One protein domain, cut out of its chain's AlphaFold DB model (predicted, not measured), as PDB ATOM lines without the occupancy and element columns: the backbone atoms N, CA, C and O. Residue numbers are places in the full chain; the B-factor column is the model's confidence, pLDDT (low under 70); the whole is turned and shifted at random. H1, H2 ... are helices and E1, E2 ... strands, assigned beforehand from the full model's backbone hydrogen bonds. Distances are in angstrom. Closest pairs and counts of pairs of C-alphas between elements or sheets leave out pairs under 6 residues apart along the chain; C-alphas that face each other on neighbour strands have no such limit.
ATOM      1  N   ASP A  67       4.865  58.664  97.935       93.75
ATOM      2  CA  ASP A  67       4.462  57.393  98.547       93.75
ATOM      3  C   ASP A  67       3.962  56.358  97.530       93.75
ATOM      4  O   ASP A  67       4.139  55.158  97.743       93.75
ATOM      5  N   ILE A  68       3.390  56.801  96.403       94.62
ATOM      6  CA  ILE A  68       2.902  55.891  95.357       94.62
ATOM      7  C   ILE A  68       3.962  55.540  94.308       94.62
ATOM      8  O   ILE A  68       3.757  54.601  93.537       94.62
ATOM      9  N   ILE A  69       5.072  56.283  94.253       96.19
ATOM     10  CA  ILE A  69       6.170  56.024  93.311       96.19
ATOM     11  C   ILE A  69       7.456  55.532  93.968       96.19
ATOM     12  O   ILE A  69       8.384  55.175  93.246       96.19
ATOM     13  N   ASP A  70       7.513  55.445  95.296       95.00
ATOM     14  CA  ASP A  70       8.665  54.919  96.027       95.00
ATOM     15  C   ASP A  70       9.095  53.519  95.511       95.00
ATOM     16  O   ASP A  70       8.244  52.644  95.264       95.00
ATOM     17  N   PRO A  71      10.405  53.268  95.296       95.94
ATOM     18  CA  PRO A  71      11.586  54.101  95.588       95.94
ATOM     19  C   PRO A  71      12.022  55.027  94.433       95.94
ATOM     20  O   PRO A  71      13.173  55.469  94.377       95.94
ATOM     21  N   CYS A  72      11.152  55.261  93.454       97.75
ATOM     22  CA  CYS A  72      11.410  56.167  92.342       97.75
ATOM     23  C   CYS A  72      10.994  57.601  92.691       97.75
ATOM     24  O   CYS A  72      10.173  57.830  93.572       97.75
ATOM     25  N   PHE A  73      11.533  58.569  91.963       96.50
ATOM     26  CA  PHE A  73      11.263  59.995  92.108       96.50
ATOM     27  C   PHE A  73      10.776  60.548  90.777       96.50
ATOM     28  O   PHE A  73      11.218  60.105  89.718       96.50
ATOM     29  N   CYS A  74       9.885  61.529  90.818       95.81
ATOM     30  CA  CYS A  74       9.467  62.253  89.626       95.81
ATOM     31  C   CYS A  74      10.044  63.663  89.652       95.81
ATOM     32  O   CYS A  74       9.988  64.349  90.672       95.81
ATOM     33  N   GLU A  75      10.589  64.100  88.520       92.12
ATOM     34  CA  GLU A  75      11.130  65.443  88.369       92.12
ATOM     35  C   GLU A  75      10.800  66.019  86.992       92.12
ATOM     36  O   GLU A  75      10.871  65.336  85.967       92.12
ATOM     37  N   LYS A  76      10.484  67.316  86.963       90.00
ATOM     38  CA  LYS A  76      10.362  68.087  85.728       90.00
ATOM     39  C   LYS A  76      11.718  68.681  85.352       90.00
ATOM     40  O   LYS A  76      12.247  69.532  86.065       90.00
ATOM     41  N   ILE A  77      12.246  68.286  84.200       84.19
ATOM     42  CA  ILE A  77      13.538  68.742  83.685       84.19
ATOM     43  C   ILE A  77      13.295  69.883  82.688       84.19
ATOM     44  O   ILE A  77      12.955  69.678  81.520       84.19
ATOM     45  N   CYS A  78      13.471  71.121  83.153       78.12
ATOM     46  CA  CYS A  78      13.087  72.343  82.430       78.12
ATOM     47  C   CYS A  78      14.112  72.869  81.408       78.12
ATOM     48  O   CYS A  78      14.034  74.031  81.027       78.12
ATOM     49  N   VAL A  79      15.039  72.042  80.917       71.50
ATOM     50  CA  VAL A  79      15.860  72.425  79.747       71.50
ATOM     51  C   VAL A  79      15.032  72.304  78.460       71.50
ATOM     52  O   VAL A  79      15.039  73.214  77.643       71.50
ATOM     53  N   ASN A  80      14.242  71.228  78.345       68.19
ATOM     54  CA  ASN A  80      13.254  70.996  77.277       68.19
ATOM     55  C   ASN A  80      11.833  70.766  77.838       68.19
ATOM     56  O   ASN A  80      10.945  70.339  77.111       68.19
ATOM     57  N   CYS A  81      11.631  71.035  79.135       75.94
ATOM     58  CA  CYS A  81      10.369  70.872  79.867       75.94
ATOM     59  C   CYS A  81       9.713  69.492  79.715       75.94
ATOM     60  O   CYS A  81       8.520  69.419  79.440       75.94
ATOM     61  N   HIS A  82      10.470  68.425  79.980       88.50
ATOM     62  CA  HIS A  82       9.942  67.060  80.016       88.50
ATOM     63  C   HIS A  82       9.851  66.523  81.446       88.50
ATOM     64  O   HIS A  82      10.555  66.984  82.350       88.50
ATOM     65  N   VAL A  83       8.979  65.540  81.654       93.12
ATOM     66  CA  VAL A  83       8.770  64.896  82.957       93.12
ATOM     67  C   VAL A  83       9.479  63.553  82.969       93.12
ATOM     68  O   VAL A  83       9.192  62.688  82.137       93.12
ATOM     69  N   SER A  84      10.387  63.376  83.924       94.62
ATOM     70  CA  SER A  84      11.158  62.149  84.084       94.62
ATOM     71  C   SER A  84      10.783  61.445  85.371       94.62
ATOM     72  O   SER A  84      10.774  62.059  86.439       94.62
ATOM     73  N   ILE A  85      10.579  60.135  85.284       96.50
ATOM     74  CA  ILE A  85      10.573  59.263  86.455       96.50
ATOM     75  C   ILE A  85      11.941  58.593  86.586       96.50
ATOM     76  O   ILE A  85      12.471  58.059  85.614       96.50
ATOM     77  N   ARG A  86      12.548  58.668  87.770       97.44
ATOM     78  CA  ARG A  86      13.896  58.167  88.054       97.44
ATOM     79  C   ARG A  86      13.853  57.145  89.168       97.44
ATOM     80  O   ARG A  86      13.406  57.443  90.270       97.44
ATOM     81  N   CYS A  87      14.335  55.950  88.898       98.06
ATOM     82  CA  CYS A  87      14.395  54.871  89.863       98.06
ATOM     83  C   CYS A  87      15.852  54.574  90.207       98.06
ATOM     84  O   CYS A  87      16.674  54.345  89.318       98.06
ATOM     85  N   HIS A  88      16.166  54.534  91.501       97.12
ATOM     86  CA  HIS A  88      17.517  54.279  91.990       97.12
ATOM     87  C   HIS A  88      17.570  52.994  92.821       97.12
ATOM     88  O   HIS A  88      16.598  52.642  93.487       97.12
ATOM     89  N   ASN A  89      18.722  52.318  92.825       97.56
ATOM     90  CA  ASN A  89      19.014  51.190  93.724       97.56
ATOM     91  C   ASN A  89      18.033  50.008  93.594       97.56
ATOM     92  O   ASN A  89      17.715  49.336  94.577       97.56
ATOM     93  N   LEU A  90      17.534  49.742  92.384       97.88
ATOM     94  CA  LEU A  90      16.565  48.671  92.166       97.88
ATOM     95  C   LEU A  90      17.223  47.288  92.243       97.88
ATOM     96  O   LEU A  90      18.187  47.013  91.535       97.88
ATOM     97  N   GLN A  91      16.646  46.390  93.043       96.88
ATOM     98  CA  GLN A  91      17.019  44.966  93.096       96.88
ATOM     99  C   GLN A  91      15.924  44.039  92.548       96.88
ATOM    100  O   GLN A  91      16.162  42.860  92.302       96.88
ATOM    101  N   ASN A  92      14.717  44.573  92.335       96.44
ATOM    102  CA  ASN A  92      13.586  43.845  91.778       96.44
ATOM    103  C   ASN A  92      13.014  44.606  90.569       96.44
ATOM    104  O   ASN A  92      12.652  45.777  90.672       96.44
ATOM    105  N   HIS A  93      12.926  43.919  89.430       95.50
ATOM    106  CA  HIS A  93      12.373  44.431  88.176       95.50
ATOM    107  C   HIS A  93      10.862  44.711  88.249       95.50
ATOM    108  O   HIS A  93      10.380  45.572  87.519       95.50
ATOM    109  N   GLU A  94      10.122  44.055  89.151       96.00
ATOM    110  CA  GLU A  94       8.670  44.241  89.333       96.00
ATOM    111  C   GLU A  94       8.301  45.627  89.889       96.00
ATOM    112  O   GLU A  94       7.163  46.076  89.751       96.00
ATOM    113  N   ILE A  95       9.264  46.337  90.487       96.56
ATOM    114  CA  ILE A  95       9.063  47.696  91.008       96.56
ATOM    115  C   ILE A  95       8.695  48.661  89.876       96.56
ATOM    116  O   ILE A  95       7.813  49.497  90.053       96.56
ATOM    117  N   ILE A  96       9.331  48.526  88.709       96.19
ATOM    118  CA  ILE A  96       9.135  49.434  87.572       96.19
ATOM    119  C   ILE A  96       7.672  49.412  87.093       96.19
ATOM    120  O   ILE A  96       7.023  50.459  87.144       96.19
ATOM    121  N   PRO A  97       7.093  48.265  86.676       95.75
ATOM    122  CA  PRO A  97       5.702  48.231  86.247       95.75
ATOM    123  C   PRO A  97       4.754  48.602  87.388       95.75
ATOM    124  O   PRO A  97       3.787  49.308  87.127       95.75
ATOM    125  N   ARG A  98       5.036  48.224  88.645       95.56
ATOM    126  CA  ARG A  98       4.218  48.626  89.804       95.56
ATOM    127  C   ARG A  98       4.098  50.149  89.915       95.56
ATOM    128  O   ARG A  98       2.982  50.659  89.965       95.56
ATOM    129  N   VAL A  99       5.222  50.863  89.895       95.88
ATOM    130  CA  VAL A  99       5.274  52.328  90.024       95.88
ATOM    131  C   VAL A  99       4.583  53.018  88.844       95.88
ATOM    132  O   VAL A  99       3.757  53.914  89.039       95.88
ATOM    133  N   LEU A 100       4.853  52.574  87.612       94.81
ATOM    134  CA  LEU A 100       4.192  53.122  86.420       94.81
ATOM    135  C   LEU A 100       2.679  52.859  86.424       94.81
ATOM    136  O   LEU A 100       1.904  53.666  85.907       94.81
ATOM    137  N   ASN A 101       2.257  51.752  87.033       94.44
ATOM    138  CA  ASN A 101       0.863  51.372  87.187       94.44
ATOM    139  C   ASN A 101       0.136  52.168  88.280       94.44
ATOM    140  O   ASN A 101      -1.018  52.549  88.101       94.44
ATOM    141  N   GLN A 102       0.796  52.426  89.409       94.44
ATOM    142  CA  GLN A 102       0.246  53.231  90.505       94.44
ATOM    143  C   GLN A 102       0.124  54.707  90.119       94.44
ATOM    144  O   GLN A 102      -0.785  55.393  90.570       94.44
ATOM    145  N   SER A 103       0.988  55.176  89.220       94.19
ATOM    146  CA  SER A 103       0.982  56.549  88.719       94.19
ATOM    147  C   SER A 103       0.385  56.679  87.311       94.19
ATOM    148  O   SER A 103       0.819  57.516  86.520       94.19
ATOM    149  N   ARG A 104      -0.618  55.856  86.961       91.19
ATOM    150  CA  ARG A 104      -1.259  55.808  85.626       91.19
ATOM    151  C   ARG A 104      -1.746  57.164  85.105       91.19
ATOM    152  O   ARG A 104      -1.556  57.426  83.920       91.19
ATOM    153  N   ASP A 105      -2.266  58.017  85.980       90.94
ATOM    154  CA  ASP A 105      -2.838  59.320  85.610       90.94
ATOM    155  C   ASP A 105      -1.782  60.393  85.284       90.94
ATOM    156  O   ASP A 105      -2.098  61.420  84.682       90.94
ATOM    157  N   TYR A 106      -0.514  60.138  85.619       92.19
ATOM    158  CA  TYR A 106       0.606  61.053  85.395       92.19
ATOM    159  C   TYR A 106       1.309  60.742  84.075       92.19
ATOM    160  O   TYR A 106       1.479  59.582  83.711       92.19
ATOM    161  N   GLN A 107       1.733  61.755  83.328       90.00
ATOM    162  CA  GLN A 107       2.435  61.543  82.060       90.00
ATOM    163  C   GLN A 107       3.941  61.701  82.268       90.00
ATOM    164  O   GLN A 107       4.391  62.697  82.828       90.00
ATOM    165  N   TYR A 108       4.703  60.717  81.793       92.00
ATOM    166  CA  TYR A 108       6.164  60.743  81.786       92.00
ATOM    167  C   TYR A 108       6.652  60.636  80.353       92.00
ATOM    168  O   TYR A 108       6.117  59.852  79.565       92.00
ATOM    169  N   GLU A 109       7.698  61.383  80.043       92.75
ATOM    170  CA  GLU A 109       8.383  61.307  78.757       92.75
ATOM    171  C   GLU A 109       9.598  60.386  78.851       92.75
ATOM    172  O   GLU A 109       9.887  59.638  77.914       92.75
ATOM    173  N   SER A 110      10.271  60.379  80.005       94.94
ATOM    174  CA  SER A 110      11.474  59.585  80.225       94.94
ATOM    175  C   SER A 110      11.405  58.715  81.475       94.94
ATOM    176  O   SER A 110      10.870  59.111  82.513       94.94
ATOM    177  N   LEU A 111      11.997  57.526  81.367       96.81
ATOM    178  CA  LEU A 111      12.328  56.657  82.492       96.81
ATOM    179  C   LEU A 111      13.850  56.603  82.631       96.81
ATOM    180  O   LEU A 111      14.553  56.251  81.685       96.81
ATOM    181  N   GLU A 112      14.341  56.915  83.822       97.75
ATOM    182  CA  GLU A 112      15.737  56.752  84.206       97.75
ATOM    183  C   GLU A 112      15.867  55.640  85.246       97.75
ATOM    184  O   GLU A 112      15.144  55.616  86.242       97.75
ATOM    185  N   ILE A 113      16.799  54.717  85.027       98.38
ATOM    186  CA  ILE A 113      17.129  53.644  85.963       98.38
ATOM    187  C   ILE A 113      18.613  53.737  86.289       98.38
ATOM    188  O   ILE A 113      19.455  53.582  85.406       98.38
ATOM    189  N   THR A 114      18.940  53.925  87.563       98.44
ATOM    190  CA  THR A 114      20.321  54.127  88.006       98.44
ATOM    191  C   THR A 114      20.672  53.174  89.144       98.44
ATOM    192  O   THR A 114      19.896  52.986  90.082       98.44
ATOM    193  N   ASN A 115      21.868  52.583  89.088       98.12
ATOM    194  CA  ASN A 115      22.357  51.643  90.102       98.12
ATOM    195  C   ASN A 115      21.399  50.460  90.352       98.12
ATOM    196  O   ASN A 115      21.085  50.120  91.491       98.12
ATOM    197  N   ALA A 116      20.889  49.849  89.283       98.31
ATOM    198  CA  ALA A 116      19.998  48.700  89.373       98.31
ATOM    199  C   ALA A 116      20.759  47.379  89.185       98.31
ATOM    200  O   ALA A 116      21.644  47.268  88.340       98.31
ATOM    201  N   THR A 117      20.381  46.352  89.943       98.25
ATOM    202  CA  THR A 117      20.754  44.950  89.706       98.25
ATOM    203  C   THR A 117      19.468  44.151  89.558       98.25
ATOM    204  O   THR A 117      18.914  43.659  90.537       98.25
ATOM    205  N   ILE A 118      18.961  44.075  88.331       97.88
ATOM    206  CA  ILE A 118      17.657  43.478  88.016       97.88
ATOM    207  C   ILE A 118      17.798  42.472  86.874       97.88
ATOM    208  O   ILE A 118      18.793  42.462  86.155       97.88
ATOM    209  N   MET A 119      16.809  41.600  86.690       97.31
ATOM    210  CA  MET A 119      16.865  40.623  85.599       97.31
ATOM    211  C   MET A 119      16.731  41.303  84.232       97.31
ATOM    212  O   MET A 119      17.527  41.054  83.331       97.31
ATOM    213  N   PHE A 120      15.758  42.191  84.088       97.38
ATOM    214  CA  PHE A 120      15.468  42.887  82.841       97.38
ATOM    215  C   PHE A 120      14.603  44.111  83.122       97.38
ATOM    216  O   PHE A 120      14.046  44.251  84.213       97.38
ATOM    217  N   ILE A 121      14.466  44.975  82.124       96.62
ATOM    218  CA  ILE A 121      13.454  46.027  82.101       96.62
ATOM    219  C   ILE A 121      12.209  45.421  81.431       96.62
ATOM    220  O   ILE A 121      12.317  44.966  80.298       96.62
ATOM    221  N   PRO A 122      11.043  45.337  82.093       94.94
ATOM    222  CA  PRO A 122       9.870  44.711  81.478       94.94
ATOM    223  C   PRO A 122       9.407  45.489  80.240       94.94
ATOM    224  O   PRO A 122       9.193  46.693  80.334       94.94
ATOM    225  N   ALA A 123       9.194  44.840  79.095       92.62
ATOM    226  CA  ALA A 123       8.732  45.519  77.879       92.62
ATOM    227  C   ALA A 123       7.301  46.079  78.017       92.62
ATOM    228  O   ALA A 123       6.933  47.033  77.335       92.62
ATOM    229  N   SER A 124       6.514  45.575  78.972       88.50
ATOM    230  CA  SER A 124       5.183  46.108  79.293       88.50
ATOM    231  C   SER A 124       5.196  47.583  79.715       88.50
ATOM    232  O   SER A 124       4.173  48.259  79.608       88.50
ATOM    233  N   ILE A 125       6.343  48.140  80.131       89.75
ATOM    234  CA  ILE A 125       6.442  49.575  80.441       89.75
ATOM    235  C   ILE A 125       6.113  50.456  79.230       89.75
ATOM    236  O   ILE A 125       5.589  51.555  79.412       89.75
ATOM    237  N   PHE A 126       6.378  49.962  78.015       85.69
ATOM    238  CA  PHE A 126       6.082  50.659  76.764       85.69
ATOM    239  C   PHE A 126       4.578  50.694  76.451       85.69
ATOM    240  O   PHE A 126       4.122  51.543  75.686       85.69
ATOM    241  N   GLU A 127       3.804  49.791  77.055       82.50
ATOM    242  CA  GLU A 127       2.346  49.716  76.925       82.50
ATOM    243  C   GLU A 127       1.647  50.559  77.995       82.50
ATOM    244  O   GLU A 127       0.654  51.232  77.716       82.50
ATOM    245  N   ILE A 128       2.184  50.552  79.222       84.62
ATOM    246  CA  ILE A 128       1.621  51.297  80.360       84.62
ATOM    247  C   ILE A 128       1.794  52.804  80.149       84.62
ATOM    248  O   ILE A 128       0.907  53.590  80.491       84.62
ATOM    249  N   LYS A 129       2.946  53.218  79.608       87.88
ATOM    250  CA  LYS A 129       3.306  54.622  79.400       87.88
ATOM    251  C   LYS A 129       3.877  54.831  78.009       87.88
ATOM    252  O   LYS A 129       4.689  54.053  77.522       87.88
ATOM    253  N   LYS A 130       3.527  55.964  77.401       87.31
ATOM    254  CA  LYS A 130       4.070  56.398  76.107       87.31
ATOM    255  C   LYS A 130       5.437  57.072  76.274       87.31
ATOM    256  O   LYS A 130       5.613  58.207  75.844       87.31
ATOM    257  N   LEU A 131       6.378  56.376  76.911       92.12
ATOM    258  CA  LEU A 131       7.743  56.866  77.105       92.12
ATOM    259  C   LEU A 131       8.426  57.068  75.747       92.12
ATOM    260  O   LEU A 131       8.353  56.201  74.873       92.12
ATOM    261  N   THR A 132       9.114  58.194  75.595       94.44
ATOM    262  CA  THR A 132       9.942  58.502  74.421       94.44
ATOM    263  C   THR A 132      11.409  58.206  74.683       94.44
ATOM    264  O   THR A 132      12.154  57.902  73.752       94.44
ATOM    265  N   THR A 133      11.820  58.220  75.952       95.50
ATOM    266  CA  THR A 133      13.226  58.102  76.324       95.50
ATOM    267  C   THR A 133      13.456  57.108  77.459       95.50
ATOM    268  O   THR A 133      12.768  57.130  78.481       95.50
ATOM    269  N   LEU A 134      14.465  56.253  77.293       97.25
ATOM    270  CA  LEU A 134      14.962  55.345  78.321       97.25
ATOM    271  C   LEU A 134      16.443  55.614  78.585       97.25
ATOM    272  O   LEU A 134      17.288  55.453  77.701       97.25
ATOM    273  N   TYR A 135      16.743  55.963  79.830       97.94
ATOM    274  CA  TYR A 135      18.096  56.096  80.340       97.94
ATOM    275  C   TYR A 135      18.387  54.986  81.346       97.94
ATOM    276  O   TYR A 135      17.620  54.766  82.283       97.94
ATOM    277  N   VAL A 136      19.511  54.295  81.178       98.44
ATOM    278  CA  VAL A 136      19.979  53.292  82.138       98.44
ATOM    279  C   VAL A 136      21.437  53.567  82.470       98.44
ATOM    280  O   VAL A 136      22.300  53.518  81.593       98.44
ATOM    281  N   PHE A 137      21.712  53.832  83.744       98.50
ATOM    282  CA  PHE A 137      23.029  54.202  84.244       98.50
ATOM    283  C   PHE A 137      23.551  53.183  85.252       98.50
ATOM    284  O   PHE A 137      22.831  52.754  86.158       98.50
ATOM    285  N   THR A 138      24.824  52.815  85.114       98.00
ATOM    286  CA  THR A 138      25.603  52.078  86.123       98.00
ATOM    287  C   THR A 138      24.839  50.872  86.678       98.00
ATOM    288  O   THR A 138      24.644  50.737  87.881       98.00
ATOM    289  N   SER A 139      24.319  50.022  85.792       98.56
ATOM    290  CA  SER A 139      23.379  48.954  86.155       98.56
ATOM    291  C   SER A 139      23.820  47.591  85.627       98.56
ATOM    292  O   SER A 139      24.597  47.481  84.677       98.56
ATOM    293  N   LYS A 140      23.319  46.526  86.249       98.38
ATOM    294  CA  LYS A 140      23.561  45.133  85.871       98.38
ATOM    295  C   LYS A 140      22.237  44.468  85.532       98.38
ATOM    296  O   LYS A 140      21.331  44.437  86.361       98.38
ATOM    297  N   LEU A 141      22.159  43.939  84.317       98.12
ATOM    298  CA  LEU A 141      20.977  43.298  83.757       98.12
ATOM    299  C   LEU A 141      21.315  41.874  83.304       98.12
ATOM    300  O   LEU A 141      22.423  41.610  82.834       98.12
ATOM    301  N   VAL A 142      20.363  40.947  83.388       96.56
ATOM    302  CA  VAL A 142      20.482  39.647  82.701       96.56
ATOM    303  C   VAL A 142      20.220  39.827  81.202       96.56
ATOM    304  O   VAL A 142      20.991  39.320  80.387       96.56
ATOM    305  N   SER A 143      19.186  40.595  80.856       96.00
ATOM    306  CA  SER A 143      18.824  41.032  79.502       96.00
ATOM    307  C   SER A 143      18.345  42.486  79.542       96.00
ATOM    308  O   SER A 143      17.915  42.953  80.591       96.00
ATOM    309  N   VAL A 144      18.402  43.211  78.421       95.62
ATOM    310  CA  VAL A 144      17.871  44.587  78.357       95.62
ATOM    311  C   VAL A 144      16.359  44.574  78.600       95.62
ATOM    312  O   VAL A 144      15.891  45.243  79.516       95.62
ATOM    313  N   PHE A 145      15.634  43.737  77.852       95.56
ATOM    314  CA  PHE A 145      14.201  43.488  78.018       95.56
ATOM    315  C   PHE A 145      13.922  41.990  78.234       95.56
ATOM    316  O   PHE A 145      14.775  41.147  77.927       95.56
ATOM    317  N   ASP A 146      12.761  41.655  78.800       94.88
ATOM    318  CA  ASP A 146      12.278  40.274  78.970       94.88
ATOM    319  C   ASP A 146      11.855  39.631  77.649       94.88
ATOM    320  O   ASP A 146      12.087  38.443  77.430       94.88
ATOM    321  N   HIS A 147      11.274  40.429  76.761       93.50
ATOM    322  CA  HIS A 147      10.957  40.061  75.391       93.50
ATOM    323  C   HIS A 147      11.114  41.285  74.474       93.50
ATOM    324  O   HIS A 147      11.089  42.420  74.959       93.50
ATOM    325  N   PRO A 148      11.288  41.090  73.154       91.56
ATOM    326  CA  PRO A 148      11.237  42.191  72.204       91.56
ATOM    327  C   PRO A 148       9.899  42.925  72.345       91.56
ATOM    328  O   PRO A 148       8.854  42.271  72.276       91.56
ATOM    329  N   PRO A 149       9.900  44.253  72.531       87.06
ATOM    330  CA  PRO A 149       8.659  45.007  72.578       87.06
ATOM    331  C   PRO A 149       7.838  44.764  71.291       87.06
ATOM    332  O   PRO A 149       8.403  44.621  70.212       87.06
ATOM    333  N   SER A 150       6.506  44.721  71.373       83.69
ATOM    334  CA  SER A 150       5.621  44.815  70.198       83.69
ATOM    335  C   SER A 150       5.945  46.006  69.271       83.69
ATOM    336  O   SER A 150       6.593  46.980  69.646       83.69
ATOM    337  N   MET A 151       5.481  45.950  68.023       74.31
ATOM    338  CA  MET A 151       5.685  47.046  67.068       74.31
ATOM    339  C   MET A 151       4.920  48.316  67.497       74.31
ATOM    340  O   MET A 151       3.852  48.224  68.096       74.31
ATOM    341  N   ASN A 152       5.416  49.491  67.083       67.88
ATOM    342  CA  ASN A 152       4.765  50.817  67.181       67.88
ATOM    343  C   ASN A 152       4.859  51.581  68.515       67.88
ATOM    344  O   ASN A 152       4.012  52.434  68.794       67.88
ATOM    345  N   TYR A 153       5.907  51.374  69.308       82.38
ATOM    346  CA  TYR A 153       6.162  52.246  70.460       82.38
ATOM    347  C   TYR A 153       6.722  53.618  70.076       82.38
ATOM    348  O   TYR A 153       7.321  53.797  69.016       82.38
ATOM    349  N   ASN A 154       6.532  54.592  70.968       86.56
ATOM    350  CA  ASN A 154       7.026  55.965  70.819       86.56
ATOM    351  C   ASN A 154       8.459  56.156  71.321       86.56
ATOM    352  O   ASN A 154       8.911  57.289  71.414       86.56
ATOM    353  N   MET A 155       9.167  55.079  71.658       92.88
ATOM    354  CA  MET A 155      10.541  55.188  72.122       92.88
ATOM    355  C   MET A 155      11.442  55.661  70.978       92.88
ATOM    356  O   MET A 155      11.589  54.990  69.958       92.88
ATOM    357  N   GLU A 156      12.055  56.816  71.191       95.38
ATOM    358  CA  GLU A 156      12.938  57.512  70.261       95.38
ATOM    359  C   GLU A 156      14.395  57.442  70.712       95.38
ATOM    360  O   GLU A 156      15.298  57.467  69.876       95.38
ATOM    361  N   VAL A 157      14.634  57.348  72.024       96.88
ATOM    362  CA  VAL A 157      15.976  57.401  72.606       96.88
ATOM    363  C   VAL A 157      16.180  56.268  73.593       96.88
ATOM    364  O   VAL A 157      15.446  56.145  74.573       96.88
ATOM    365  N   ILE A 158      17.234  55.486  73.370       97.69
ATOM    366  CA  ILE A 158      17.755  54.540  74.354       97.69
ATOM    367  C   ILE A 158      19.215  54.878  74.612       97.69
ATOM    368  O   ILE A 158      20.033  54.918  73.691       97.69
ATOM    369  N   MET A 159      19.542  55.091  75.881       98.50
ATOM    370  CA  MET A 159      20.901  55.332  76.335       98.50
ATOM    371  C   MET A 159      21.252  54.363  77.459       98.50
ATOM    372  O   MET A 159      20.651  54.394  78.533       98.50
ATOM    373  N   LEU A 160      22.265  53.536  77.216       98.31
ATOM    374  CA  LEU A 160      22.852  52.635  78.201       98.31
ATOM    375  C   LEU A 160      24.264  53.128  78.522       98.31
ATOM    376  O   LEU A 160      25.139  53.114  77.655       98.31
ATOM    377  N   ASN A 161      24.490  53.575  79.754       98.19
ATOM    378  CA  ASN A 161      25.779  54.088  80.208       98.19
ATOM    379  C   ASN A 161      26.284  53.294  81.417       98.19
ATOM    380  O   ASN A 161      25.654  53.281  82.473       98.19
ATOM    381  N   GLY A 162      27.422  52.616  81.277       97.56
ATOM    382  CA  GLY A 162      27.964  51.776  82.344       97.56
ATOM    383  C   GLY A 162      27.070  50.572  82.653       97.56
ATOM    384  O   GLY A 162      26.977  50.154  83.808       97.56
ATOM    385  N   VAL A 163      26.361  50.045  81.650       98.06
ATOM    386  CA  VAL A 163      25.430  48.925  81.814       98.06
ATOM    387  C   VAL A 163      26.114  47.621  81.434       98.06
ATOM    388  O   VAL A 163      26.639  47.464  80.334       98.06
ATOM    389  N   THR A 164      26.078  46.646  82.339       97.44
ATOM    390  CA  THR A 164      26.532  45.280  82.055       97.44
ATOM    391  C   THR A 164      25.331  44.377  81.823       97.44
ATOM    392  O   THR A 164      24.537  44.165  82.736       97.44
ATOM    393  N   VAL A 165      25.231  43.803  80.624       96.62
ATOM    394  CA  VAL A 165      24.251  42.756  80.309       96.62
ATOM    395  C   VAL A 165      24.955  41.403  80.370       96.62
ATOM    396  O   VAL A 165      25.937  41.188  79.661       96.62
ATOM    397  N   MET A 166      24.487  40.492  81.226       92.69
ATOM    398  CA  MET A 166      25.203  39.262  81.607       92.69
ATOM    399  C   MET A 166      25.621  38.389  80.414       92.69
ATOM    400  O   MET A 166      26.698  37.797  80.431       92.69
ATOM    401  N   ARG A 167      24.784  38.319  79.371       88.56
ATOM    402  CA  ARG A 167      25.053  37.558  78.135       88.56
ATOM    403  C   ARG A 167      25.419  38.444  76.938       88.56
ATOM    404  O   ARG A 167      25.490  37.952  75.818       88.56
ATOM    405  N   GLY A 168      25.692  39.725  77.175       91.62
ATOM    406  CA  GLY A 168      25.818  40.733  76.129       91.62
ATOM    407  C   GLY A 168      24.463  41.254  75.653       91.62
ATOM    408  O   GLY A 168      23.405  40.745  76.026       91.62
ATOM    409  N   VAL A 169      24.506  42.316  74.853       94.00
ATOM    410  CA  VAL A 169      23.310  42.914  74.253       94.00
ATOM    411  C   VAL A 169      22.777  41.976  73.169       94.00
ATOM    412  O   VAL A 169      23.485  41.668  72.216       94.00
ATOM    413  N   GLN A 170      21.535  41.524  73.335       94.75
ATOM    414  CA  GLN A 170      20.799  40.731  72.348       94.75
ATOM    415  C   GLN A 170      20.014  41.700  71.463       94.75
ATOM    416  O   GLN A 170      19.084  42.350  71.946       94.75
ATOM    417  N   TRP A 171      20.419  41.871  70.205       95.62
ATOM    418  CA  TRP A 171      19.873  42.918  69.336       95.62
ATOM    419  C   TRP A 171      18.406  42.690  68.968       95.62
ATOM    420  O   TRP A 171      17.690  43.657  68.723       95.62
ATOM    421  N   GLU A 172      17.924  41.448  69.039       94.94
ATOM    422  CA  GLU A 172      16.516  41.068  68.863       94.94
ATOM    423  C   GLU A 172      15.586  41.858  69.796       94.94
ATOM    424  O   GLU A 172      14.443  42.144  69.446       94.94
ATOM    425  N   MET A 173      16.095  42.290  70.954       94.12
ATOM    426  CA  MET A 173      15.362  43.100  71.931       94.12
ATOM    427  C   MET A 173      14.999  44.505  71.413       94.12
ATOM    428  O   MET A 173      14.148  45.169  71.997       94.12
ATOM    429  N   PHE A 174      15.607  44.962  70.316       94.00
ATOM    430  CA  PHE A 174      15.351  46.270  69.702       94.00
ATOM    431  C   PHE A 174      14.425  46.193  68.480       94.00
ATOM    432  O   PHE A 174      13.969  47.235  68.003       94.00
ATOM    433  N   ALA A 175      14.084  44.987  68.008       91.38
ATOM    434  CA  ALA A 175      13.336  44.777  66.766       91.38
ATOM    435  C   ALA A 175      11.947  45.446  66.758       91.38
ATOM    436  O   ALA A 175      11.459  45.853  65.707       91.38
ATOM    437  N   GLY A 176      11.309  45.607  67.920       87.75
ATOM    438  CA  GLY A 176      10.005  46.268  68.049       87.75
ATOM    439  C   GLY A 176      10.020  47.793  68.020       87.75
ATOM    440  O   GLY A 176       8.981  48.434  67.844       87.75
ATOM    441  N   ILE A 177      11.192  48.407  68.198       92.31
ATOM    442  CA  ILE A 177      11.320  49.830  68.533       92.31
ATOM    443  C   ILE A 177      11.494  50.669  67.259       92.31
ATOM    444  O   ILE A 177      12.479  51.371  67.055       92.31
ATOM    445  N   GLN A 178      10.502  50.596  66.372       91.94
ATOM    446  CA  GLN A 178      10.529  51.162  65.013       91.94
ATOM    447  C   GLN A 178      10.531  52.701  64.933       91.94
ATOM    448  O   GLN A 178      10.527  53.254  63.837       91.94
ATOM    449  N   LYS A 179      10.526  53.409  66.066       93.81
ATOM    450  CA  LYS A 179      10.721  54.869  66.126       93.81
ATOM    451  C   LYS A 179      12.038  55.278  66.780       93.81
ATOM    452  O   LYS A 179      12.292  56.469  66.916       93.81
ATOM    453  N   LEU A 180      12.890  54.316  67.147       95.69
ATOM    454  CA  LEU A 180      14.192  54.593  67.743       95.69
ATOM    455  C   LEU A 180      15.031  55.436  66.779       95.69
ATOM    456  O   LEU A 180      15.425  54.944  65.723       95.69
ATOM    457  N   GLY A 181      15.273  56.690  67.149       97.62
ATOM    458  CA  GLY A 181      16.100  57.632  66.403       97.62
ATOM    459  C   GLY A 181      17.519  57.710  66.957       97.62
ATOM    460  O   GLY A 181      18.451  57.947  66.198       97.62
ATOM    461  N   ARG A 182      17.714  57.469  68.259       98.50
ATOM    462  CA  ARG A 182      19.025  57.591  68.910       98.50
ATOM    463  C   ARG A 182      19.314  56.395  69.804       98.50
ATOM    464  O   ARG A 182      18.564  56.115  70.743       98.50
ATOM    465  N   LEU A 183      20.426  55.720  69.534       98.50
ATOM    466  CA  LEU A 183      20.926  54.604  70.326       98.50
ATOM    467  C   LEU A 183      22.333  54.933  70.812       98.50
ATOM    468  O   LEU A 183      23.267  55.028  70.018       98.50
ATOM    469  N   LYS A 184      22.469  55.094  72.130       98.44
ATOM    470  CA  LYS A 184      23.731  55.455  72.777       98.44
ATOM    471  C   LYS A 184      24.164  54.357  73.731       98.44
ATOM    472  O   LYS A 184      23.453  54.022  74.678       98.44
ATOM    473  N   LEU A 185      25.337  53.800  73.486       97.50
ATOM    474  CA  LEU A 185      25.943  52.726  74.256       97.50
ATOM    475  C   LEU A 185      27.300  53.239  74.729       97.50
ATOM    476  O   LEU A 185      28.239  53.354  73.952       97.50
ATOM    477  N   MET A 186      27.389  53.587  76.008       97.06
ATOM    478  CA  MET A 186      28.587  54.166  76.613       97.06
ATOM    479  C   MET A 186      29.071  53.261  77.735       97.06
ATOM    480  O   MET A 186      28.266  52.816  78.556       97.06
ATOM    481  N   TYR A 187      30.369  52.961  77.790       95.75
ATOM    482  CA  TYR A 187      30.968  52.152  78.868       95.75
ATOM    483  C   TYR A 187      30.222  50.828  79.136       95.75
ATOM    484  O   TYR A 187      30.200  50.316  80.255       95.75
ATOM    485  N   SER A 188      29.561  50.292  78.111       94.88
ATOM    486  CA  SER A 188      28.691  49.122  78.202       94.88
ATOM    487  C   SER A 188      29.290  48.028  77.319       94.88
ATOM    488  O   SER A 188      29.521  48.282  76.134       94.88
ATOM    489  N   PRO A 189      29.617  46.830  77.836       92.12
ATOM    490  CA  PRO A 189      30.283  45.805  77.038       92.12
ATOM    491  C   PRO A 189      29.428  45.339  75.849       92.12
ATOM    492  O   PRO A 189      28.500  44.546  75.995       92.12
ATOM    493  N   VAL A 190      29.789  45.799  74.653       92.69
ATOM    494  CA  VAL A 190      29.225  45.364  73.371       92.69
ATOM    495  C   VAL A 190      30.363  44.749  72.574       92.69
ATOM    496  O   VAL A 190      31.281  45.462  72.181       92.69
ATOM    497  N   ARG A 191      30.363  43.423  72.393       86.62
ATOM    498  CA  ARG A 191      31.493  42.699  71.772       86.62
ATOM    499  C   ARG A 191      31.499  42.793  70.247       86.62
ATOM    500  O   ARG A 191      32.571  42.982  69.670       86.62
ATOM    501  N   SER A 192      30.329  42.670  69.624       91.25
ATOM    502  CA  SER A 192      30.162  42.616  68.172       91.25
ATOM    503  C   SER A 192      29.003  43.483  67.688       91.25
ATOM    504  O   SER A 192      27.962  43.569  68.340       91.25
ATOM    505  N   LEU A 193      29.191  44.081  66.514       95.56
ATOM    506  CA  LEU A 193      28.125  44.636  65.678       95.56
ATOM    507  C   LEU A 193      27.993  43.707  64.473       95.56
ATOM    508  O   LEU A 193      28.759  43.806  63.515       95.56
ATOM    509  N   ASP A 194      27.112  42.722  64.585       94.88
ATOM    510  CA  ASP A 194      27.010  41.590  63.664       94.88
ATOM    511  C   ASP A 194      25.718  41.627  62.826       94.88
ATOM    512  O   ASP A 194      25.042  42.650  62.714       94.88
ATOM    513  N   ARG A 195      25.367  40.502  62.194       95.75
ATOM    514  CA  ARG A 195      24.123  40.393  61.420       95.75
ATOM    515  C   ARG A 195      22.881  40.585  62.282       95.75
ATOM    516  O   ARG A 195      21.924  41.169  61.793       95.75
ATOM    517  N   SER A 196      22.904  40.153  63.547       96.06
ATOM    518  CA  SER A 196      21.775  40.374  64.451       96.06
ATOM    519  C   SER A 196      21.597  41.869  64.729       96.06
ATOM    520  O   SER A 196      20.468  42.357  64.691       96.06
ATOM    521  N   PHE A 197      22.691  42.628  64.880       97.31
ATOM    522  CA  PHE A 197      22.619  44.095  64.929       97.31
ATOM    523  C   PHE A 197      21.950  44.660  63.668       97.31
ATOM    524  O   PHE A 197      20.959  45.377  63.768       97.31
ATOM    525  N   ARG A 198      22.447  44.298  62.479       96.75
ATOM    526  CA  ARG A 198      21.920  44.796  61.196       96.75
ATOM    527  C   ARG A 198      20.427  44.507  61.015       96.75
ATOM    528  O   ARG A 198      19.706  45.346  60.471       96.75
ATOM    529  N   ASP A 199      20.000  43.311  61.410       95.75
ATOM    530  CA  ASP A 199      18.659  42.796  61.137       95.75
ATOM    531  C   ASP A 199      17.622  43.303  62.159       95.75
ATOM    532  O   ASP A 199      16.444  43.399  61.818       95.75
ATOM    533  N   ASN A 200      18.048  43.673  63.376       95.81
ATOM    534  CA  ASN A 200      17.141  44.076  64.457       95.81
ATOM    535  C   ASN A 200      17.241  45.551  64.868       95.81
ATOM    536  O   ASN A 200      16.287  46.079  65.443       95.81
ATOM    537  N   VAL A 201      18.355  46.238  64.590       96.19
ATOM    538  CA  VAL A 201      18.453  47.681  64.837       96.19
ATOM    539  C   VAL A 201      17.737  48.428  63.712       96.19
ATOM    540  O   VAL A 201      17.987  48.185  62.527       96.19
ATOM    541  N   PRO A 202      16.796  49.312  64.058       94.38
ATOM    542  CA  PRO A 202      15.778  49.722  63.114       94.38
ATOM    543  C   PRO A 202      16.277  50.842  62.183       94.38
ATOM    544  O   PRO A 202      17.101  51.682  62.544       94.38
ATOM    545  N   ARG A 203      15.792  50.840  60.935       94.62
ATOM    546  CA  ARG A 203      16.367  51.626  59.820       94.62
ATOM    547  C   ARG A 203      16.230  53.141  59.971       94.62
ATOM    548  O   ARG A 203      16.924  53.885  59.274       94.62
ATOM    549  N   GLN A 204      15.305  53.583  60.819       94.19
ATOM    550  CA  GLN A 204      15.060  54.989  61.126       94.19
ATOM    551  C   GLN A 204      16.059  55.588  62.117       94.19
ATOM    552  O   GLN A 204      15.956  56.776  62.387       94.19
ATOM    553  N   LEU A 205      17.008  54.800  62.634       97.62
ATOM    554  CA  LEU A 205      18.057  55.309  63.508       97.62
ATOM    555  C   LEU A 205      18.832  56.446  62.818       97.62
ATOM    556  O   LEU A 205      19.340  56.276  61.709       97.62
ATOM    557  N   GLU A 206      18.915  57.588  63.491       98.25
ATOM    558  CA  GLU A 206      19.582  58.811  63.039       98.25
ATOM    559  C   GLU A 206      20.935  59.001  63.733       98.25
ATOM    560  O   GLU A 206      21.881  59.473  63.104       98.25
ATOM    561  N   GLU A 207      21.051  58.580  64.993       98.44
ATOM    562  CA  GLU A 207      22.276  58.662  65.789       98.44
ATOM    563  C   GLU A 207      22.620  57.292  66.384       98.44
ATOM    564  O   GLU A 207      21.824  56.687  67.114       98.44
ATOM    565  N   LEU A 208      23.834  56.828  66.099       98.06
ATOM    566  CA  LEU A 208      24.436  55.667  66.742       98.06
ATOM    567  C   LEU A 208      25.736  56.098  67.409       98.06
ATOM    568  O   LEU A 208      26.695  56.443  66.721       98.06
ATOM    569  N   ASP A 209      25.770  56.029  68.735       97.31
ATOM    570  CA  ASP A 209      26.959  56.335  69.522       97.31
ATOM    571  C   ASP A 209      27.385  55.111  70.327       97.31
ATOM    572  O   ASP A 209      26.643  54.611  71.174       97.31
ATOM    573  N   ILE A 210      28.574  54.603  70.024       95.38
ATOM    574  CA  ILE A 210      29.196  53.470  70.696       95.38
ATOM    575  C   ILE A 210      30.533  53.960  71.243       95.38
ATOM    576  O   ILE A 210      31.549  53.969  70.545       95.38
ATOM    577  N   TYR A 211      30.528  54.360  72.509       94.00
ATOM    578  CA  TYR A 211      31.662  55.000  73.160       94.00
ATOM    579  C   TYR A 211      32.244  54.108  74.252       94.00
ATOM    580  O   TYR A 211      31.568  53.739  75.219       94.00
ATOM    581  N   ASN A 212      33.536  53.799  74.135       92.12
ATOM    582  CA  ASN A 212      34.266  52.989  75.112       92.12
ATOM    583  C   ASN A 212      33.554  51.654  75.406       92.12
ATOM    584  O   ASN A 212      33.450  51.180  76.541       92.12
ATOM    585  N   CYS A 213      33.010  51.057  74.347       88.38
ATOM    586  CA  CYS A 213      32.505  49.697  74.360       88.38
ATOM    587  C   CYS A 213      33.645  48.746  73.987       88.38
ATOM    588  O   CYS A 213      34.506  49.057  73.164       88.38
ATOM    589  N   THR A 214      33.644  47.534  74.543       87.50
ATOM    590  CA  THR A 214      34.649  46.496  74.243       87.50
ATOM    591  C   THR A 214      34.468  45.874  72.847       87.50
ATOM    592  O   THR A 214      34.650  44.668  72.686       87.50
ATOM    593  N   THR A 215      34.052  46.664  71.857       87.31
ATOM    594  CA  THR A 215      33.690  46.213  70.514       87.31
ATOM    595  C   THR A 215      34.944  45.847  69.744       87.31
ATOM    596  O   THR A 215      35.848  46.666  69.567       87.31
ATOM    597  N   GLU A 216      35.008  44.588  69.324       84.19
ATOM    598  CA  GLU A 216      36.163  43.997  68.646       84.19
ATOM    599  C   GLU A 216      35.859  43.699  67.182       84.19
ATOM    600  O   GLU A 216      36.725  43.889  66.325       84.19
ATOM    601  N   THR A 217      34.633  43.261  66.889       86.69
ATOM    602  CA  THR A 217      34.212  42.847  65.550       86.69
ATOM    603  C   THR A 217      33.033  43.678  65.057       86.69
ATOM    604  O   THR A 217      32.055  43.901  65.767       86.69
ATOM    605  N   VAL A 218      33.135  44.133  63.811       92.75
ATOM    606  CA  VAL A 218      32.068  44.817  63.076       92.75
ATOM    607  C   VAL A 218      31.922  44.077  61.753       92.75
ATOM    608  O   VAL A 218      32.901  43.944  61.018       92.75
ATOM    609  N   ASP A 219      30.741  43.521  61.492       93.56
ATOM    610  CA  ASP A 219      30.434  42.821  60.243       93.56
ATOM    611  C   ASP A 219      30.481  43.803  59.058       93.56
ATOM    612  O   ASP A 219      30.099  44.968  59.183       93.56
ATOM    613  N   ASP A 220      30.926  43.334  57.888       91.62
ATOM    614  CA  ASP A 220      31.049  44.159  56.675       91.62
ATOM    615  C   ASP A 220      29.700  44.729  56.188       91.62
ATOM    616  O   ASP A 220      29.681  45.577  55.296       91.62
ATOM    617  N   GLN A 221      28.574  44.268  56.739       94.19
ATOM    618  CA  GLN A 221      27.223  44.759  56.476       94.19
ATOM    619  C   GLN A 221      26.518  45.294  57.732       94.19
ATOM    620  O   GLN A 221      25.319  45.552  57.670       94.19
ATOM    621  N   ALA A 222      27.220  45.485  58.855       94.44
ATOM    622  CA  ALA A 222      26.608  45.874  60.131       94.44
ATOM    623  C   ALA A 222      25.720  47.129  60.024       94.44
ATOM    624  O   ALA A 222      24.660  47.187  60.637       94.44
ATOM    625  N   PHE A 223      26.119  48.111  59.210       96.06
ATOM    626  CA  PHE A 223      25.422  49.397  59.089       96.06
ATOM    627  C   PHE A 223      24.592  49.534  57.808       96.06
ATOM    628  O   PHE A 223      24.033  50.601  57.557       96.06
ATOM    629  N   SER A 224      24.486  48.489  56.981       95.56
ATOM    630  CA  SER A 224      23.908  48.623  55.636       95.56
ATOM    631  C   SER A 224      22.396  48.868  55.643       95.56
ATOM    632  O   SER A 224      21.864  49.439  54.690       95.56
ATOM    633  N   SER A 225      21.709  48.504  56.731       95.75
ATOM    634  CA  SER A 225      20.283  48.774  56.948       95.75
ATOM    635  C   SER A 225      19.992  50.192  57.464       95.75
ATOM    636  O   SER A 225      18.849  50.642  57.361       95.75
ATOM    637  N   LEU A 226      20.994  50.926  57.968       96.62
ATOM    638  CA  LEU A 226      20.829  52.226  58.635       96.62
ATOM    639  C   LEU A 226      20.726  53.385  57.627       96.62
ATOM    640  O   LEU A 226      21.578  54.267  57.537       96.62
ATOM    641  N   THR A 227      19.660  53.377  56.826       95.69
ATOM    642  CA  THR A 227      19.449  54.312  55.705       95.69
ATOM    643  C   THR A 227      19.194  55.767  56.109       95.69
ATOM    644  O   THR A 227      19.292  56.656  55.261       95.69
ATOM    645  N   ASN A 228      18.862  56.016  57.379       96.88
ATOM    646  CA  ASN A 228      18.623  57.355  57.922       96.88
ATOM    647  C   ASN A 228      19.722  57.843  58.870       96.88
ATOM    648  O   ASN A 228      19.588  58.938  59.401       96.88
ATOM    649  N   LEU A 229      20.815  57.091  59.026       97.75
ATOM    650  CA  LEU A 229      21.896  57.465  59.930       97.75
ATOM    651  C   LEU A 229      22.532  58.790  59.494       97.75
ATOM    652  O   LEU A 229      22.971  58.930  58.349       97.75
ATOM    653  N   LEU A 230      22.572  59.750  60.414       96.94
ATOM    654  CA  LEU A 230      23.148  61.084  60.250       96.94
ATOM    655  C   LEU A 230      24.436  61.222  61.062       96.94
ATOM    656  O   LEU A 230      25.404  61.812  60.580       96.94
ATOM    657  N   GLU A 231      24.459  60.648  62.261       96.75
ATOM    658  CA  GLU A 231      25.563  60.744  63.209       96.75
ATOM    659  C   GLU A 231      26.011  59.342  63.624       96.75
ATOM    660  O   GLU A 231      25.214  58.508  64.061       96.75
ATOM    661  N   PHE A 232      27.301  59.071  63.450       95.56
ATOM    662  CA  PHE A 232      27.907  57.791  63.778       95.56
ATOM    663  C   PHE A 232      29.172  58.003  64.602       95.56
ATOM    664  O   PHE A 232      30.126  58.639  64.155       95.56
ATOM    665  N   SER A 233      29.195  57.423  65.792       93.75
ATOM    666  CA  SER A 233      30.344  57.419  66.685       93.75
ATOM    667  C   SER A 233      30.675  55.983  67.072       93.75
ATOM    668  O   SER A 233      29.815  55.209  67.497       93.75
ATOM    669  N   LEU A 234      31.941  55.623  66.893       91.81
ATOM    670  CA  LEU A 234      32.517  54.369  67.349       91.81
ATOM    671  C   LEU A 234      33.895  54.685  67.919       91.81
ATOM    672  O   LEU A 234      34.910  54.557  67.236       91.81
ATOM    673  N   GLU A 235      33.915  55.143  69.165       88.69
ATOM    674  CA  GLU A 235      35.107  55.675  69.816       88.69
ATOM    675  C   GLU A 235      35.612  54.771  70.941       88.69
ATOM    676  O   GLU A 235      34.851  54.049  71.589       88.69
ATOM    677  N   TYR A 236      36.922  54.817  71.194       85.12
ATOM    678  CA  TYR A 236      37.580  54.105  72.297       85.12
ATOM    679  C   TYR A 236      37.304  52.588  72.330       85.12
ATOM    680  O   TYR A 236      37.353  51.944  73.378       85.12
ATOM    681  N   GLY A 237      37.024  52.004  71.164       81.25
ATOM    682  CA  GLY A 237      36.839  50.569  70.972       81.25
ATOM    683  C   GLY A 237      38.114  49.844  70.528       81.25
ATOM    684  O   GLY A 237      39.194  50.415  70.369       81.25
ATOM    685  N   LYS A 238      37.989  48.541  70.256       84.31
ATOM    686  CA  LYS A 238      39.080  47.707  69.712       84.31
ATOM    687  C   LYS A 238      38.946  47.456  68.208       84.31
ATOM    688  O   LYS A 238      39.678  46.630  67.654       84.31
ATOM    689  N   VAL A 239      38.032  48.169  67.554       82.88
ATOM    690  CA  VAL A 239      37.757  48.049  66.123       82.88
ATOM    691  C   VAL A 239      38.982  48.470  65.313       82.88
ATOM    692  O   VAL A 239      39.658  49.450  65.627       82.88
ATOM    693  N   ARG A 240      39.306  47.659  64.300       81.62
ATOM    694  CA  ARG A 240      40.530  47.787  63.488       81.62
ATOM    695  C   ARG A 240      40.301  48.405  62.119       81.62
ATOM    696  O   ARG A 240      41.256  48.883  61.510       81.62
ATOM    697  N   GLU A 241      39.071  48.345  61.629       82.94
ATOM    698  CA  GLU A 241      38.699  48.820  60.308       82.94
ATOM    699  C   GLU A 241      37.209  49.165  60.287       82.94
ATOM    700  O   GLU A 241      36.391  48.421  60.823       82.94
ATOM    701  N   VAL A 242      36.875  50.284  59.647       86.19
ATOM    702  CA  VAL A 242      35.515  50.661  59.261       86.19
ATOM    703  C   VAL A 242      35.593  51.098  57.799       86.19
ATOM    704  O   VAL A 242      36.399  51.964  57.459       86.19
ATOM    705  N   LYS A 243      34.804  50.476  56.918       87.94
ATOM    706  CA  LYS A 243      34.856  50.702  55.462       87.94
ATOM    707  C   LYS A 243      33.617  51.449  54.989       87.94
ATOM    708  O   LYS A 243      32.516  51.207  55.476       87.94
ATOM    709  N   ARG A 244      33.752  52.255  53.929       88.38
ATOM    710  CA  ARG A 244      32.602  52.912  53.276       88.38
ATOM    711  C   ARG A 244      31.526  51.916  52.824       88.38
ATOM    712  O   ARG A 244      30.347  52.257  52.870       88.38
ATOM    713  N   SER A 245      31.921  50.708  52.418       90.94
ATOM    714  CA  SER A 245      31.021  49.634  51.971       90.94
ATOM    715  C   SER A 245      30.125  49.059  53.073       90.94
ATOM    716  O   SER A 245      29.174  48.354  52.751       90.94
ATOM    717  N   MET A 246      30.418  49.346  54.348       93.00
ATOM    718  CA  MET A 246      29.574  48.940  55.477       93.00
ATOM    719  C   MET A 246      28.296  49.779  55.583       93.00
ATOM    720  O   MET A 246      27.326  49.332  56.186       93.00
ATOM    721  N   PHE A 247      28.288  50.978  54.991       94.88
ATOM    722  CA  PHE A 247      27.169  51.923  55.011       94.88
ATOM    723  C   PHE A 247      26.363  51.868  53.704       94.88
ATOM    724  O   PHE A 247      26.928  51.550  52.651       94.88
ATOM    725  N   PRO A 248      25.073  52.255  53.718       94.00
ATOM    726  CA  PRO A 248      24.231  52.282  52.523       94.00
ATOM    727  C   PRO A 248      24.783  53.196  51.413       94.00
ATOM    728  O   PRO A 248      25.625  54.074  51.634       94.00
ATOM    729  N   ASN A 249      24.312  52.982  50.183       90.81
ATOM    730  CA  ASN A 249      24.630  53.826  49.035       90.81
ATOM    731  C   ASN A 249      23.333  54.370  48.400       90.81
ATOM    732  O   ASN A 249      22.582  53.568  47.844       90.81
ATOM    733  N   PRO A 250      23.062  55.691  48.465       91.25
ATOM    734  CA  PRO A 250      23.854  56.729  49.138       91.25
ATOM    735  C   PRO A 250      23.780  56.626  50.673       91.25
ATOM    736  O   PRO A 250      22.785  56.166  51.228       91.25
ATOM    737  N   ALA A 251      24.837  57.066  51.364       91.56
ATOM    738  CA  ALA A 251      24.825  57.225  52.822       91.56
ATOM    739  C   ALA A 251      24.404  58.658  53.164       91.56
ATOM    740  O   ALA A 251      24.847  59.589  52.495       91.56
ATOM    741  N   LYS A 252      23.576  58.831  54.203       94.25
ATOM    742  CA  LYS A 252      23.164  60.152  54.716       94.25
ATOM    743  C   LYS A 252      24.035  60.664  55.867       94.25
ATOM    744  O   LYS A 252      23.782  61.761  56.358       94.25
ATOM    745  N   VAL A 253      25.029  59.878  56.289       92.38
ATOM    746  CA  VAL A 253      25.881  60.178  57.443       92.38
ATOM    747  C   VAL A 253      26.649  61.474  57.190       92.38
ATOM    748  O   VAL A 253      27.337  61.593  56.179       92.38
ATOM    749  N   ARG A 254      26.511  62.428  58.112       90.69
ATOM    750  CA  ARG A 254      27.123  63.766  58.082       90.69
ATOM    751  C   ARG A 254      28.283  63.889  59.061       90.69
ATOM    752  O   ARG A 254      29.183  64.689  58.844       90.69
ATOM    753  N   SER A 255      28.261  63.113  60.142       89.38
ATOM    754  CA  SER A 255      29.302  63.117  61.169       89.38
ATOM    755  C   SER A 255      29.743  61.693  61.475       89.38
ATOM    756  O   SER A 255      28.910  60.837  61.782       89.38
ATOM    757  N   ILE A 256      31.048  61.442  61.371       89.56
ATOM    758  CA  ILE A 256      31.690  60.182  61.742       89.56
ATOM    759  C   ILE A 256      32.798  60.474  62.751       89.56
ATOM    760  O   ILE A 256      33.760  61.170  62.423       89.56
ATOM    761  N   SER A 257      32.698  59.889  63.944       88.94
ATOM    762  CA  SER A 257      33.761  59.915  64.949       88.94
ATOM    763  C   SER A 257      34.320  58.519  65.194       88.94
ATOM    764  O   SER A 257      33.582  57.573  65.466       88.94
ATOM    765  N   LEU A 258      35.642  58.381  65.064       87.62
ATOM    766  CA  LEU A 258      36.370  57.115  65.234       87.62
ATOM    767  C   LEU A 258      37.562  57.260  66.199       87.62
ATOM    768  O   LEU A 258      38.520  56.485  66.137       87.62
ATOM    769  N   GLY A 259      37.547  58.284  67.057       81.94
ATOM    770  CA  GLY A 259      38.614  58.573  68.017       81.94
ATOM    771  C   GLY A 259      38.950  57.400  68.944       81.94
ATOM    772  O   GLY A 259      38.102  56.572  69.264       81.94
ATOM    773  N   GLY A 260      40.220  57.273  69.340       75.19
ATOM    774  CA  GLY A 260      40.655  56.244  70.298       75.19
ATOM    775  C   GLY A 260      40.512  54.785  69.829       75.19
ATOM    776  O   GLY A 260      40.700  53.864  70.624       75.19
ATOM    777  N   THR A 261      40.181  54.535  68.557       71.94
ATOM    778  CA  THR A 261      40.115  53.182  67.982       71.94
ATOM    779  C   THR A 261      41.481  52.701  67.488       71.94
ATOM    780  O   THR A 261      42.400  53.476  67.226       71.94
ATOM    781  N   ARG A 262      41.636  51.380  67.318       70.75
ATOM    782  CA  ARG A 262      42.883  50.757  66.833       70.75
ATOM    783  C   ARG A 262      42.907  50.627  65.312       70.75
ATOM    784  O   ARG A 262      43.336  49.589  64.792       70.75
ATOM    785  N   LEU A 263      42.418  51.644  64.603       67.62
ATOM    786  CA  LEU A 263      42.376  51.622  63.147       67.62
ATOM    787  C   LEU A 263      43.791  51.442  62.605       67.62
ATOM    788  O   LEU A 263      44.714  52.191  62.931       67.62
ATOM    789  N   ARG A 264      43.987  50.404  61.789       58.12
ATOM    790  CA  ARG A 264      45.260  50.252  61.087       58.12
ATOM    791  C   ARG A 264      45.370  51.415  60.110       58.12
ATOM    792  O   ARG A 264      44.519  51.546  59.238       58.12
ATOM    793  N   ASN A 265      46.437  52.209  60.218       48.78
ATOM    794  CA  ASN A 265      46.841  53.118  59.148       48.78
ATOM    795  C   ASN A 265      47.000  52.288  57.870       48.78
ATOM    796  O   ASN A 265      48.011  51.603  57.683       48.78
TER     797      ASN A 265
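Overview. This is residues 67 to 265 of the 318 residues of an uncharacterized protein of Araneus ventricosus (UniProt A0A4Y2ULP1). Little of this is regular structure: the chain winds in stacked turns, a solenoid with a wall of nine strands on one side and loops with short helices H1 to H4 opposite. The 199 printed residues run E1 E2 H1 E3 H2 E4 E5 H3 E6 H4 E7 E8 E9; the mixed sheet is ordered E1 to E9, and named elements hold 68 residues, class mixed. It is compact, radius of gyration of the C-alphas 17.1 A, spanning 58 by 32 by 29 A.

Along the chain. Find C-alpha 72 at (11.410, 56.167, 92.342), where E1, residues 72 to 77, begins. Next come E2, 82 to 88, 19.1 A long; E3, 110 to 114; E4, 133 to 137; E5, 157 to 161; E6, 182 to 186; E7, 207 to 211; E8, 231 to 235; and E9, 255 to 257, ending at (33.761, 59.915, 64.949). Look for H1 at 95 to 102, H2 at 125 to 128, H3 at 171 to 174 and H4 at 195 to 200.

Arrangement. In the curled, twisted sheet, hairpin E1 and E2 is antiparallel, N 73 and O 86 at 2.8 A; E5 and E6 are parallel, N 160 and O 184 at 2.8 A. E2, H1, E3 form a strand-helix-strand unit, parallel neighbours with a helix between, its crossover right-handed; likewise E3, H2, E4; E5, H3, E6; and E6, H4, E7. H1 is on the sheet, height 10.3 A; H2, H3 and H4 are not on it. H1 touches H2, closest C-alphas Pro 97 and Ile 125, 6.0 A; H3 touches H4, closest C-alphas Trp 171 and Phe 197, 5.3 A. Every O i to N i+4 pair is within hydrogen-bond range in H1 and H4; H2 and H3 are too short for one.

Size, cuts and confidence. The C-alphas farthest apart, of Asp 67 and Asn 265, are 58.0 A apart. The printed part has no cut; links E4 to E5, E7 to E8 and E8 to E9 are long. Look for pLDDT under 70 at residues 80, 152 and 263 to 265.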